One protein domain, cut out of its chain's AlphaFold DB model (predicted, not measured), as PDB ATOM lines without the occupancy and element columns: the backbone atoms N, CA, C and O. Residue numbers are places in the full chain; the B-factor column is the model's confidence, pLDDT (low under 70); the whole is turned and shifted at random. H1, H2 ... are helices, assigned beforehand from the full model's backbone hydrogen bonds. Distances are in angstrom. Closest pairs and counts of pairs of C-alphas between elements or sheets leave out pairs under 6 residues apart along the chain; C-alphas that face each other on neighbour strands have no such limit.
ATOM      1  N   LEU A  92     100.555   9.107 191.127       82.44
ATOM      2  CA  LEU A  92     100.164   8.296 192.291       82.44
ATOM      3  C   LEU A  92      99.405   7.027 191.893       82.44
ATOM      4  O   LEU A  92      99.681   5.958 192.416       82.44
ATOM      5  N   MET A  93      98.488   7.149 190.931       82.25
ATOM      6  CA  MET A  93      97.876   6.010 190.251       82.25
ATOM      7  C   MET A  93      98.519   5.881 188.870       82.25
ATOM      8  O   MET A  93      98.320   6.774 188.040       82.25
ATOM      9  N   PRO A  94      99.337   4.849 188.613       79.31
ATOM     10  CA  PRO A  94      99.960   4.664 187.313       79.31
ATOM     11  C   PRO A  94      98.935   4.191 186.277       79.31
ATOM     12  O   PRO A  94      98.033   3.404 186.568       79.31
ATOM     13  N   LYS A  95      99.108   4.638 185.029       76.88
ATOM     14  CA  LYS A  95      98.372   4.073 183.893       76.88
ATOM     15  C   LYS A  95      98.865   2.658 183.620       76.88
ATOM     16  O   LYS A  95     100.077   2.423 183.623       76.88
ATOM     17  N   ALA A  96      97.928   1.765 183.316       76.62
ATOM     18  CA  ALA A  96      98.250   0.425 182.856       76.62
ATOM     19  C   ALA A  96      99.190   0.472 181.642       76.62
ATOM     20  O   ALA A  96      99.138   1.386 180.814       76.62
ATOM     21  N   ALA A  97     100.105  -0.495 181.590       71.69
ATOM     22  CA  ALA A  97     101.149  -0.548 180.578       71.69
ATOM     23  C   ALA A  97     100.625  -0.956 179.198       71.69
ATOM     24  O   ALA A  97     101.181  -0.504 178.194       71.69
ATOM     25  N   ALA A  98      99.586  -1.787 179.186       74.75
ATOM     26  CA  ALA A  98      98.904  -2.309 178.019       74.75
ATOM     27  C   ALA A  98      97.389  -2.140 178.192       74.75
ATOM     28  O   ALA A  98      96.904  -1.820 179.283       74.75
ATOM     29  N   GLU A  99      96.653  -2.345 177.105       80.19
ATOM     30  CA  GLU A  99      95.221  -2.586 177.211       80.19
ATOM     31  C   GLU A  99      95.003  -3.940 177.879       80.19
ATOM     32  O   GLU A  99      95.651  -4.934 177.547       80.19
ATOM     33  N   HIS A 100      94.115  -3.946 178.861       81.50
ATOM     34  CA  HIS A 100      93.695  -5.140 179.568       81.50
ATOM     35  C   HIS A 100      92.173  -5.183 179.517       81.50
ATOM     36  O   HIS A 100      91.533  -4.140 179.670       81.50
ATOM     37  N   ASP A 101      91.613  -6.381 179.364       83.06
ATOM     38  CA  ASP A 101      90.160  -6.596 179.366       83.06
ATOM     39  C   ASP A 101      89.520  -6.114 180.673       83.06
ATOM     40  O   ASP A 101      88.371  -5.675 180.707       83.06
ATOM     41  N   PHE A 102      90.291  -6.170 181.761       83.12
ATOM     42  CA  PHE A 102      89.883  -5.714 183.073       83.12
ATOM     43  C   PHE A 102      91.057  -5.084 183.836       83.12
ATOM     44  O   PHE A 102      92.178  -5.595 183.814       83.12
ATOM     45  N   LEU A 103      90.793  -3.980 184.543       85.94
ATOM     46  CA  LEU A 103      91.775  -3.271 185.362       85.94
ATOM     47  C   LEU A 103      91.202  -2.987 186.751       85.94
ATOM     48  O   LEU A 103      90.309  -2.155 186.905       85.94
ATOM     49  N   LEU A 104      91.781  -3.613 187.775       87.69
ATOM     50  CA  LEU A 104      91.483  -3.303 189.169       87.69
ATOM     51  C   LEU A 104      92.505  -2.316 189.723       87.69
ATOM     52  O   LEU A 104      93.691  -2.625 189.819       87.69
ATOM     53  N   LYS A 105      92.046  -1.130 190.126       88.56
ATOM     54  CA  LYS A 105      92.903  -0.137 190.782       88.56
ATOM     55  C   LYS A 105      92.721  -0.176 192.291       88.56
ATOM     56  O   LYS A 105      91.591  -0.115 192.782       88.56
ATOM     57  N   VAL A 106      93.844  -0.222 192.999       90.56
ATOM     58  CA  VAL A 106      93.915  -0.276 194.460       90.56
ATOM     59  C   VAL A 106      94.693   0.935 194.961       90.56
ATOM     60  O   VAL A 106      95.762   1.242 194.437       90.56
ATOM     61  N   CYS A 107      94.170   1.631 195.967       89.25
ATOM     62  CA  CYS A 107      94.861   2.746 196.610       89.25
ATOM     63  C   CYS A 107      94.710   2.664 198.129       89.25
ATOM     64  O   CYS A 107      93.614   2.427 198.627       89.25
ATOM     65  N   CYS A 108      95.790   2.919 198.867       88.38
ATOM     66  CA  CYS A 108      95.768   3.016 200.329       88.38
ATOM     67  C   CYS A 108      95.227   4.363 200.845       88.38
ATOM     68  O   CYS A 108      94.992   4.517 202.040       88.38
ATOM     69  N   PHE A 109      94.987   5.334 199.957       88.75
ATOM     70  CA  PHE A 109      94.329   6.595 200.287       88.75
ATOM     71  C   PHE A 109      92.862   6.588 199.833       88.75
ATOM     72  O   PHE A 109      92.555   6.100 198.743       88.75
ATOM     73  N   PRO A 110      91.950   7.200 200.609       88.38
ATOM     74  CA  PRO A 110      90.585   7.461 200.163       88.38
ATOM     75  C   PRO A 110      90.551   8.238 198.837       88.38
ATOM     76  O   PRO A 110      91.285   9.220 198.678       88.38
ATOM     77  N   ARG A 111      89.652   7.889 197.910       83.69
ATOM     78  CA  ARG A 111      89.430   8.578 196.617       83.69
ATOM     79  C   ARG A 111      89.303  10.083 196.803       83.69
ATOM     80  O   ARG A 111      89.957  10.870 196.115       83.69
ATOM     81  N   ARG A 112      88.491  10.489 197.784       81.88
ATOM     82  CA  ARG A 112      88.240  11.903 198.108       81.88
ATOM     83  C   ARG A 112      89.494  12.639 198.592       81.88
ATOM     84  O   ARG A 112      89.588  13.855 198.436       81.88
ATOM     85  N   HIS A 113      90.442  11.919 199.189       86.31
ATOM     86  CA  HIS A 113      91.727  12.457 199.623       86.31
ATOM     87  C   HIS A 113      92.696  12.555 198.451       86.31
ATOM     88  O   HIS A 113      93.285  13.614 198.254       86.31
ATOM     89  N   VAL A 114      92.792  11.510 197.623       80.00
ATOM     90  CA  VAL A 114      93.641  11.532 196.423       80.00
ATOM     91  C   VAL A 114      93.240  12.665 195.483       80.00
ATOM     92  O   VAL A 114      94.099  13.361 194.946       80.00
ATOM     93  N   ALA A 115      91.940  12.943 195.356       76.25
ATOM     94  CA  ALA A 115      91.438  14.069 194.572       76.25
ATOM     95  C   ALA A 115      91.952  15.449 195.035       76.25
ATOM     96  O   ALA A 115      91.882  16.419 194.271       76.25
ATOM     97  N   ARG A 116      92.452  15.557 196.271       77.50
ATOM     98  CA  ARG A 116      92.967  16.785 196.894       77.50
ATOM     99  C   ARG A 116      94.495  16.851 196.948       77.50
ATOM    100  O   ARG A 116      95.009  17.908 197.296       77.50
ATOM    101  N   LEU A 117      95.210  15.778 196.602       75.38
ATOM    102  CA  LEU A 117      96.673  15.773 196.642       75.38
ATOM    103  C   LEU A 117      97.271  16.700 195.563       75.38
ATOM    104  O   LEU A 117      96.784  16.706 194.422       75.38
ATOM    105  N   PRO A 118      98.330  17.465 195.890       66.44
ATOM    106  CA  PRO A 118      99.035  18.330 194.949       66.44
ATOM    107  C   PRO A 118     100.000  17.504 194.085       66.44
ATOM    108  O   PRO A 118     101.214  17.582 194.218       66.44
ATOM    109  N   VAL A 119      99.456  16.654 193.215       68.25
ATOM    110  CA  VAL A 119     100.257  15.859 192.270       68.25
ATOM    111  C   VAL A 119     100.527  16.703 191.021       68.25
ATOM    112  O   VAL A 119      99.591  17.341 190.524       68.25
ATOM    113  N   PHE A 120     101.749  16.648 190.464       62.38
ATOM    114  CA  PHE A 120     102.162  17.416 189.267       62.38
ATOM    115  C   PHE A 120     101.188  17.274 188.085       62.38
ATOM    116  O   PHE A 120     101.120  18.136 187.213       62.38
ATOM    117  N   ASN A 121     100.386  16.204 188.059       64.56
ATOM    118  CA  ASN A 121      99.366  15.986 187.046       64.56
ATOM    119  C   ASN A 121      97.989  15.628 187.637       64.56
ATOM    120  O   ASN A 121      97.368  14.622 187.283       64.56
ATOM    121  N   ARG A 122      97.475  16.481 188.536       66.19
ATOM    122  CA  ARG A 122      96.182  16.295 189.224       66.19
ATOM    123  C   ARG A 122      95.018  15.971 188.280       66.19
ATOM    124  O   ARG A 122      94.253  15.055 188.555       66.19
ATOM    125  N   ARG A 123      94.888  16.657 187.136       66.88
ATOM    126  CA  ARG A 123      93.819  16.374 186.148       66.88
ATOM    127  C   ARG A 123      93.901  14.950 185.594       66.88
ATOM    128  O   ARG A 123      92.880  14.319 185.331       66.88
ATOM    129  N   GLN A 124      95.109  14.440 185.380       65.50
ATOM    130  CA  GLN A 124      95.327  13.070 184.926       65.50
ATOM    131  C   GLN A 124      95.136  12.050 186.051       65.50
ATOM    132  O   GLN A 124      94.613  10.975 185.769       65.50
ATOM    133  N   ALA A 125      95.509  12.380 187.289       63.91
ATOM    134  CA  ALA A 125      95.232  11.546 188.457       63.91
ATOM    135  C   ALA A 125      93.718  11.400 188.675       63.91
ATOM    136  O   ALA A 125      93.224  10.283 188.760       63.91
ATOM    137  N   LEU A 126      92.963  12.505 188.627       66.75
ATOM    138  CA  LEU A 126      91.500  12.514 188.761       66.75
ATOM    139  C   LEU A 126      90.799  11.664 187.693       66.75
ATOM    140  O   LEU A 126      89.897  10.903 188.014       66.75
ATOM    141  N   ARG A 127      91.246  11.730 186.430       66.81
ATOM    142  CA  ARG A 127      90.718  10.871 185.350       66.81
ATOM    143  C   ARG A 127      91.004   9.384 185.552       66.81
ATOM    144  O   ARG A 127      90.376   8.552 184.913       66.81
ATOM    145  N   GLN A 128      91.966   9.052 186.406       62.06
ATOM    146  CA  GLN A 128      92.349   7.679 186.712       62.06
ATOM    147  C   GLN A 128      91.760   7.174 188.032       62.06
ATOM    148  O   GLN A 128      91.917   5.989 188.314       62.06
ATOM    149  N   LEU A 129      91.024   8.009 188.778       64.31
ATOM    150  CA  LEU A 129      90.377   7.675 190.058       64.31
ATOM    151  C   LEU A 129      89.115   6.814 189.942       64.31
ATOM    152  O   LEU A 129      88.307   6.763 190.869       64.31
ATOM    153  N   ASP A 130      88.968   6.081 188.846       71.19
ATOM    154  CA  ASP A 130      88.126   4.891 188.842       71.19
ATOM    155  C   ASP A 130      88.841   3.793 189.645       71.19
ATOM    156  O   ASP A 130      89.522   2.926 189.089       71.19
ATOM    157  N   LEU A 131      88.844   3.974 190.970       71.19
ATOM    158  CA  LEU A 131      89.396   3.030 191.931       71.19
ATOM    159  C   LEU A 131      88.389   1.897 192.124       71.19
ATOM    160  O   LEU A 131      87.188   2.141 192.202       71.19
ATOM    161  N   GLY A 132      88.863   0.658 192.213       79.25
ATOM    162  CA  GLY A 132      88.021  -0.466 192.620       79.25
ATOM    163  C   GLY A 132      88.067  -0.656 194.131       79.25
ATOM    164  O   GLY A 132      87.028  -0.802 194.768       79.25
ATOM    165  N   ILE A 133      89.267  -0.559 194.712       89.94
ATOM    166  CA  ILE A 133      89.519  -0.772 196.140       89.94
ATOM    167  C   ILE A 133      90.241   0.454 196.711       89.94
ATOM    168  O   ILE A 133      91.314   0.844 196.247       89.94
ATOM    169  N   SER A 134      89.635   1.076 197.715       90.75
ATOM    170  CA  SER A 134      90.184   2.188 198.496       90.75
ATOM    171  C   SER A 134      89.442   2.264 199.831       90.75
ATOM    172  O   SER A 134      88.286   1.851 199.845       90.75
ATOM    173  N   PRO A 135      90.012   2.856 200.898       89.62
ATOM    174  CA  PRO A 135      89.382   2.875 202.227       89.62
ATOM    175  C   PRO A 135      88.001   3.556 202.306       89.62
ATOM    176  O   PRO A 135      87.319   3.483 203.323       89.62
ATOM    177  N   ASP A 136      87.601   4.279 201.256       88.12
ATOM    178  CA  ASP A 136      86.287   4.907 201.098       88.12
ATOM    179  C   ASP A 136      85.446   4.305 199.956       88.12
ATOM    180  O   ASP A 136      84.470   4.914 199.521       88.12
ATOM    181  N   ALA A 137      85.830   3.140 199.421       87.88
ATOM    182  CA  ALA A 137      85.168   2.523 198.271       87.88
ATOM    183  C   ALA A 137      83.768   1.993 198.605       87.88
ATOM    184  O   ALA A 137      82.873   2.079 197.769       87.88
ATOM    185  N   PHE A 138      83.575   1.468 199.817       86.62
ATOM    186  CA  PHE A 138      82.324   0.831 200.249       86.62
ATOM    187  C   PHE A 138      81.786   1.385 201.576       86.62
ATOM    188  O   PHE A 138      80.884   0.801 202.173       86.62
ATOM    189  N   GLY A 139      82.341   2.494 202.061       83.94
ATOM    190  CA  GLY A 139      81.927   3.104 203.316       83.94
ATOM    191  C   GLY A 139      82.617   4.440 203.570       83.94
ATOM    192  O   GLY A 139      83.568   4.800 202.874       83.94
ATOM    193  N   PRO A 140      82.140   5.221 204.549       88.00
ATOM    194  CA  PRO A 140      82.810   6.447 204.940       88.00
ATOM    195  C   PRO A 140      84.145   6.133 205.624       88.00
ATOM    196  O   PRO A 140      84.216   5.327 206.546       88.00
ATOM    197  N   TRP A 141      85.202   6.839 205.222       90.69
ATOM    198  CA  TRP A 141      86.478   6.800 205.934       90.69
ATOM    199  C   TRP A 141      86.470   7.792 207.116       90.69
ATOM    200  O   TRP A 141      86.055   8.938 206.916       90.69
ATOM    201  N   PRO A 142      86.917   7.429 208.330       90.00
ATOM    202  CA  PRO A 142      86.811   8.315 209.495       90.00
ATOM    203  C   PRO A 142      87.951   9.342 209.593       90.00
ATOM    204  O   PRO A 142      87.783  10.402 210.194       90.00
ATOM    205  N   HIS A 143      89.105   9.077 208.974       92.25
ATOM    206  CA  HIS A 143      90.270   9.954 209.090       92.25
ATOM    207  C   HIS A 143      90.304  11.034 208.002       92.25
ATOM    208  O   HIS A 143      89.754  10.878 206.907       92.25
ATOM    209  N   ARG A 144      90.979  12.148 208.304       92.00
ATOM    210  CA  ARG A 144      91.248  13.249 207.364       92.00
ATOM    211  C   ARG A 144      92.518  12.971 206.553       92.00
ATOM    212  O   ARG A 144      93.332  12.137 206.932       92.00
ATOM    213  N   LEU A 145      92.710  13.698 205.449       88.69
ATOM    214  CA  LEU A 145      93.910  13.569 204.607       88.69
ATOM    215  C   LEU A 145      95.210  13.836 205.386       88.69
ATOM    216  O   LEU A 145      96.186  13.139 205.151       88.69
ATOM    217  N   SER A 146      95.218  14.801 206.312       89.69
ATOM    218  CA  SER A 146      96.403  15.118 207.123       89.69
ATOM    219  C   SER A 146      96.864  13.927 207.960       89.69
ATOM    220  O   SER A 146      98.034  13.582 207.911       89.69
ATOM    221  N   VAL A 147      95.924  13.254 208.631       91.50
ATOM    222  CA  VAL A 147      96.181  12.035 209.415       91.50
ATOM    223  C   VAL A 147      96.747  10.939 208.509       91.50
ATOM    224  O   VAL A 147      97.758  10.330 208.821       91.50
ATOM    225  N   MET A 148      96.155  10.737 207.327       91.62
ATOM    226  CA  MET A 148      96.665   9.748 206.369       91.62
ATOM    227  C   MET A 148      98.091  10.059 205.890       91.62
ATOM    228  O   MET A 148      98.880   9.139 205.723       91.62
ATOM    229  N   LEU A 149      98.420  11.331 205.640       89.81
ATOM    230  CA  LEU A 149      99.765  11.740 205.215       89.81
ATOM    231  C   LEU A 149     100.792  11.596 206.338       89.81
ATOM    232  O   LEU A 149     101.909  11.164 206.078       89.81
ATOM    233  N   GLU A 150     100.409  11.928 207.569       90.38
ATOM    234  CA  GLU A 150     101.243  11.731 208.751       90.38
ATOM    235  C   GLU A 150     101.641  10.259 208.888       90.38
ATOM    236  O   GLU A 150     102.831   9.962 208.928       90.38
ATOM    237  N   HIS A 151     100.664   9.354 208.819       90.62
ATOM    238  CA  HIS A 151     100.871   7.905 208.875       90.62
ATOM    239  C   HIS A 151     101.560   7.308 207.639       90.62
ATOM    240  O   HIS A 151     102.150   6.234 207.720       90.62
ATOM    241  N   ALA A 152     101.491   7.975 206.485       88.50
ATOM    242  CA  ALA A 152     102.212   7.551 205.286       88.50
ATOM    243  C   ALA A 152     103.697   7.935 205.326       88.50
ATOM    244  O   ALA A 152     104.523   7.242 204.737       88.50
ATOM    245  N   LEU A 153     104.031   9.045 205.989       88.00
ATOM    246  CA  LEU A 153     105.396   9.563 206.091       88.00
ATOM    247  C   LEU A 153     106.073   9.192 207.412       88.00
ATOM    248  O   LEU A 153     107.279   9.350 207.544       88.00
ATOM    249  N   HIS A 154     105.350   8.706 208.410       86.19
ATOM    250  CA  HIS A 154     105.942   8.367 209.700       86.19
ATOM    251  C   HIS A 154     105.457   6.998 210.167       86.19
ATOM    252  O   HIS A 154     104.335   6.601 209.836       86.19
ATOM    253  N   PRO A 155     106.287   6.268 210.937       86.31
ATOM    254  CA  PRO A 155     105.868   5.026 211.566       86.31
ATOM    255  C   PRO A 155     104.530   5.215 212.281       86.31
ATOM    256  O   PRO A 155     104.355   6.140 213.073       86.31
ATOM    257  N   SER A 156     103.577   4.352 211.953       90.12
ATOM    258  CA  SER A 156     102.246   4.362 212.551       90.12
ATOM    259  C   SER A 156     102.198   3.433 213.757       90.12
ATOM    260  O   SER A 156     103.027   2.534 213.873       90.12
ATOM    261  N   SER A 157     101.213   3.622 214.634       92.31
ATOM    262  CA  SER A 157     100.918   2.623 215.661       92.31
ATOM    263  C   SER A 157     100.423   1.323 215.025       92.31
ATOM    264  O   SER A 157      99.777   1.348 213.970       92.31
ATOM    265  N   ASP A 158     100.667   0.200 215.701       93.75
ATOM    266  CA  ASP A 158     100.180  -1.113 215.272       93.75
ATOM    267  C   ASP A 158      98.659  -1.107 215.077       93.75
ATOM    268  O   ASP A 158      98.171  -1.595 214.060       93.75
ATOM    269  N   ASP A 159      97.911  -0.454 215.973       92.75
ATOM    270  CA  ASP A 159      96.455  -0.307 215.859       92.75
ATOM    271  C   ASP A 159      96.035   0.371 214.550       92.75
ATOM    272  O   ASP A 159      95.088  -0.059 213.886       92.75
ATOM    273  N   PHE A 160      96.750   1.423 214.140       90.62
ATOM    274  CA  PHE A 160      96.438   2.129 212.902       90.62
ATOM    275  C   PHE A 160      96.819   1.301 211.668       90.62
ATOM    276  O   PHE A 160      96.075   1.274 210.686       90.62
ATOM    277  N   LEU A 161      97.941   0.575 211.720       91.94
ATOM    278  CA  LEU A 161      98.337  -0.358 210.662       91.94
ATOM    279  C   LEU A 161      97.318  -1.496 210.505       91.94
ATOM    280  O   LEU A 161      96.920  -1.816 209.382       91.94
ATOM    281  N   VAL A 162      96.841  -2.061 211.618       91.81
ATOM    282  CA  VAL A 162      95.779  -3.076 211.642       91.81
ATOM    283  C   VAL A 162      94.481  -2.508 211.075       91.81
ATOM    284  O   VAL A 162      93.843  -3.166 210.254       91.81
ATOM    285  N   LEU A 163      94.115  -1.274 211.430       90.88
ATOM    286  CA  LEU A 163      92.950  -0.588 210.872       90.88
ATOM    287  C   LEU A 163      93.052  -0.428 209.347       90.88
ATOM    288  O   LEU A 163      92.098  -0.748 208.635       90.88
ATOM    289  N   LEU A 164      94.204   0.005 208.818       90.50
ATOM    290  CA  LEU A 164      94.424   0.120 207.368       90.50
ATOM    291  C   LEU A 164      94.347  -1.241 206.667       90.50
ATOM    292  O   LEU A 164      93.725  -1.361 205.607       90.50
ATOM    293  N   LEU A 165      94.947  -2.272 207.267       90.81
ATOM    294  CA  LEU A 165      94.921  -3.636 206.747       90.81
ATOM    295  C   LEU A 165      93.490  -4.189 206.698       90.81
ATOM    296  O   LEU A 165      93.068  -4.738 205.679       90.81
ATOM    297  N   GLN A 166      92.731  -4.029 207.783       89.69
ATOM    298  CA  GLN A 166      91.340  -4.471 207.875       89.69
ATOM    299  C   GLN A 166      90.442  -3.719 206.892       89.69
ATOM    300  O   GLN A 166      89.604  -4.345 206.240       89.69
ATOM    301  N   ALA A 167      90.644  -2.409 206.733       89.19
ATOM    302  CA  ALA A 167      89.926  -1.608 205.751       89.19
ATOM    303  C   ALA A 167      90.168  -2.124 204.327       89.19
ATOM    304  O   ALA A 167      89.216  -2.485 203.634       89.19
ATOM    305  N   GLY A 168      91.438  -2.269 203.929       90.31
ATOM    306  CA  GLY A 168      91.806  -2.775 202.606       90.31
ATOM    307  C   GLY A 168      91.278  -4.187 202.341       90.31
ATOM    308  O   GLY A 168      90.716  -4.448 201.275       90.31
ATOM    309  N   ARG A 169      91.383  -5.092 203.326       89.56
ATOM    310  CA  ARG A 169      90.844  -6.457 203.229       89.56
ATOM    311  C   ARG A 169      89.323  -6.454 203.094       89.56
ATOM    312  O   ARG A 169      88.787  -7.158 202.240       89.56
ATOM    313  N   GLY A 170      88.633  -5.655 203.901       88.88
ATOM    314  CA  GLY A 170      87.183  -5.519 203.849       88.88
ATOM    315  C   GLY A 170      86.703  -4.987 202.498       88.88
ATOM    316  O   GLY A 170      85.792  -5.564 201.904       88.88
ATOM    317  N   ASP A 171      87.323  -3.920 201.987       90.44
ATOM    318  CA  ASP A 171      86.970  -3.342 200.687       90.44
ATOM    319  C   ASP A 171      87.261  -4.304 199.534       90.44
ATOM    320  O   ASP A 171      86.446  -4.418 198.622       90.44
ATOM    321  N   ALA A 172      88.360  -5.060 199.590       90.56
ATOM    322  CA  ALA A 172      88.657  -6.093 198.599       90.56
ATOM    323  C   ALA A 172      87.599  -7.208 198.585       90.56
ATOM    324  O   ALA A 172      87.162  -7.639 197.518       90.56
ATOM    325  N   MET A 173      87.144  -7.652 199.761       89.44
ATOM    326  CA  MET A 173      86.095  -8.669 199.871       89.44
ATOM    327  C   MET A 173      84.745  -8.155 199.366       89.44
ATOM    328  O   MET A 173      84.072  -8.850 198.608       89.44
ATOM    329  N   ARG A 174      84.355  -6.928 199.735       89.75
ATOM    330  CA  ARG A 174      83.125  -6.298 199.228       89.75
ATOM    331  C   ARG A 174      83.176  -6.081 197.725       89.75
ATOM    332  O   ARG A 174      82.186  -6.340 197.047       89.75
ATOM    333  N   TRP A 175      84.332  -5.681 197.203       91.25
ATOM    334  CA  TRP A 175      84.559  -5.583 195.770       91.25
ATOM    335  C   TRP A 175      84.382  -6.935 195.075       91.25
ATOM    336  O   TRP A 175      83.651  -7.007 194.093       91.25
ATOM    337  N   ALA A 176      84.958  -8.015 195.611       90.12
ATOM    338  CA  ALA A 176      84.807  -9.352 195.037       90.12
ATOM    339  C   ALA A 176      83.342  -9.828 195.023       90.12
ATOM    340  O   ALA A 176      82.904 -10.429 194.042       90.12
ATOM    341  N   VAL A 177      82.572  -9.535 196.079       89.81
ATOM    342  CA  VAL A 177      81.127  -9.826 196.134       89.81
ATOM    343  C   VAL A 177      80.366  -9.001 195.098       89.81
ATOM    344  O   VAL A 177      79.614  -9.564 194.308       89.81
ATOM    345  N   ALA A 178      80.598  -7.687 195.048       87.88
ATOM    346  CA  ALA A 178      79.937  -6.790 194.100       87.88
ATOM    347  C   ALA A 178      80.266  -7.122 192.633       87.88
ATOM    348  O   ALA A 178      79.421  -6.949 191.759       87.88
ATOM    349  N   ALA A 179      81.471  -7.627 192.366       88.12
ATOM    350  CA  ALA A 179      81.902  -8.078 191.046       88.12
ATOM    351  C   ALA A 179      81.377  -9.478 190.668       88.12
ATOM    352  O   ALA A 179      81.632  -9.936 189.558       88.12
ATOM    353  N   GLY A 180      80.686 -10.183 191.575       89.38
ATOM    354  CA  GLY A 180      80.227 -11.558 191.347       89.38
ATOM    355  C   GLY A 180      81.357 -12.593 191.296       89.38
ATOM    356  O   GLY A 180      81.161 -13.691 190.783       89.38
ATOM    357  N   LEU A 181      82.542 -12.251 191.815       88.19
ATOM    358  CA  LEU A 181      83.730 -13.112 191.834       88.19
ATOM    359  C   LEU A 181      83.890 -13.866 193.163       88.19
ATOM    360  O   LEU A 181      84.697 -14.790 193.264       88.19
ATOM    361  N   ALA A 182      83.152 -13.466 194.199       87.75
ATOM    362  CA  ALA A 182      83.210 -14.101 195.507       87.75
ATOM    363  C   ALA A 182      82.457 -15.446 195.523       87.75
ATOM    364  O   ALA A 182      81.310 -15.517 195.077       87.75
ATOM    365  N   PRO A 183      83.044 -16.513 196.100       85.38
ATOM    366  CA  PRO A 183      82.324 -17.765 196.298       85.38
ATOM    367  C   PRO A 183      81.211 -17.594 197.356       85.38
ATOM    368  O   PRO A 183      81.355 -16.770 198.266       85.38
ATOM    369  N   PRO A 184      80.132 -18.408 197.332       86.88
ATOM    370  CA  PRO A 184      78.987 -18.252 198.240       86.88
ATOM    371  C   PRO A 184      79.319 -18.156 199.745       86.88
ATOM    372  O   PRO A 184      78.654 -17.388 200.447       86.88
ATOM    373  N   PRO A 185      80.325 -18.878 200.290       87.62
ATOM    374  CA  PRO A 185      80.735 -18.708 201.685       87.62
ATOM    375  C   PRO A 185      81.269 -17.306 201.999       87.62
ATOM    376  O   PRO A 185      80.983 -16.778 203.073       87.62
ATOM    377  N   LEU A 186      82.009 -16.696 201.066       81.44
ATOM    378  CA  LEU A 186      82.540 -15.345 201.227       81.44
ATOM    379  C   LEU A 186      81.413 -14.309 201.166       81.44
ATOM    380  O   LEU A 186      81.398 -13.416 202.006       81.44
ATOM    381  N   CYS A 187      80.436 -14.467 200.265       82.06
ATOM    382  CA  CYS A 187      79.258 -13.588 200.211       82.06
ATOM    383  C   CYS A 187      78.540 -13.531 201.566       82.06
ATOM    384  O   CYS A 187      78.398 -12.456 202.144       82.06
ATOM    385  N   ARG A 188      78.214 -14.697 202.144       85.00
ATOM    386  CA  ARG A 188      77.566 -14.787 203.466       85.00
ATOM    387  C   ARG A 188      78.422 -14.229 204.600       85.00
ATOM    388  O   ARG A 188      77.900 -13.738 205.600       85.00
ATOM    389  N   TRP A 189      79.746 -14.366 204.512       82.12
ATOM    390  CA  TRP A 189      80.649 -13.767 205.494       82.12
ATOM    391  C   TRP A 189      80.608 -12.240 205.409       82.12
ATOM    392  O   TRP A 189      80.408 -11.595 206.433       82.12
ATOM    393  N   VAL A 190      80.718 -11.677 204.201       80.38
ATOM    394  CA  VAL A 190      80.673 -10.225 203.978       80.38
ATOM    395  C   VAL A 190      79.328  -9.652 204.410       80.38
ATOM    396  O   VAL A 190      79.314  -8.650 205.113       80.38
ATOM    397  N   GLU A 191      78.212 -10.294 204.063       81.50
ATOM    398  CA  GLU A 191      76.867  -9.875 204.484       81.50
ATOM    399  C   GLU A 191      76.745  -9.799 206.010       81.50
ATOM    400  O   GLU A 191      76.299  -8.785 206.543       81.50
ATOM    401  N   ARG A 192      77.207 -10.831 206.733       79.94
ATOM    402  CA  ARG A 192      77.211 -10.836 208.206       79.94
ATOM    403  C   ARG A 192      78.154  -9.795 208.793       79.94
ATOM    404  O   ARG A 192      77.817  -9.168 209.789       79.94
ATOM    405  N   TRP A 193      79.329  -9.616 208.196       74.25
ATOM    406  CA  TRP A 193      80.317  -8.645 208.655       74.25
ATOM    407  C   TRP A 193      79.813  -7.210 208.472       74.25
ATOM    408  O   TRP A 193      79.891  -6.410 209.399       74.25
ATOM    409  N   VAL A 194      79.205  -6.902 207.322       68.62
ATOM    410  CA  VAL A 194      78.542  -5.614 207.067       68.62
ATOM    411  C   VAL A 194      77.351  -5.415 208.005       68.62
ATOM    412  O   VAL A 194      77.178  -4.317 208.518       68.62
ATOM    413  N   ALA A 195      76.561  -6.458 208.277       69.00
ATOM    414  CA  ALA A 195      75.450  -6.383 209.228       69.00
ATOM    415  C   ALA A 195      75.910  -6.208 210.690       69.00
ATOM    416  O   ALA A 195      75.185  -5.626 211.492       69.00
ATOM    417  N   GLY A 196      77.099  -6.714 211.040       62.59
ATOM    418  CA  GLY A 196      77.696  -6.616 212.376       62.59
ATOM    419  C   GLY A 196      78.457  -5.314 212.639       62.59
ATOM    420  O   GLY A 196      78.619  -4.930 213.797       62.59
ATOM    421  N   LEU A 197      78.896  -4.604 211.594       57.03
ATOM    422  CA  LEU A 197      79.332  -3.216 211.715       57.03
ATOM    423  C   LEU A 197      78.092  -2.358 211.971       57.03
ATOM    424  O   LEU A 197      77.401  -1.954 211.035       57.03
TER     425      LEU A 197
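This is residues 92 to 197 of the 482 residues of an uncharacterized protein of Chlamydomonas reinhardtii (UniProt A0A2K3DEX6). One long helix, H4, and the shorter H5, which folds back from its end, form a V at one side of a flat domain; the short helices H1, H2 and H3 lie scattered on the other side of H4. Unnamed loop stretches, among them residues 104 to 108 and 131 to 135, run through the middle, and residues 97 to 102 stick out as a free loop. The printed part has 106 residues, with five named helices in the order H1 to H5 and no named strand; its class is all helix. It is only just compact, close to loose, with a radius of gyration of the C-alphas of 15.1 A and spans of 44 by 39 by 20 A.

H4, residues 158 to 178, touches H5, residues 184 to 196, at a steep tilt of 53 degrees, opposite ways. H4 touches H5 with residues 173 to 177 alone, and H5 touches H4 with residues 186 to 190 alone; the closest C-alphas of the two helices, those of Val 177 and Cys 187, are 5.9 A apart. H3, residues 145 to 153, is close to but not clearly touching H1, residues 111 to 114; the closest C-alphas, of His 113 and Leu 145, are 5.6 A apart. H2, residues 122 to 128, is near H1. H3 and H4 are only just apart, with closest C-alphas at 8.3 A. Every O i to N i+4 pair is within hydrogen-bond range in H2, H3, H4 and H5; H1 is too short for such a pair.

H4 is 29.8 A long, from C-alpha 158 at (100.180, -1.113, 215.272) to C-alpha 178 at (79.937, -6.790, 194.100). H5 is 18.4 A long and ends at C-alpha 196, (77.696, -6.616, 212.376). H3 measures 12.3 A, H2 9.8 A and H1 5.1 A.

The C-alphas of Phe 120 and Pro 185, the two farthest apart, are 43.8 A apart. The printed part has no cut. The link from H2 to H3 is long, with 16 residues. Residues 118 to 129 and 194 to 197 are under pLDDT 70.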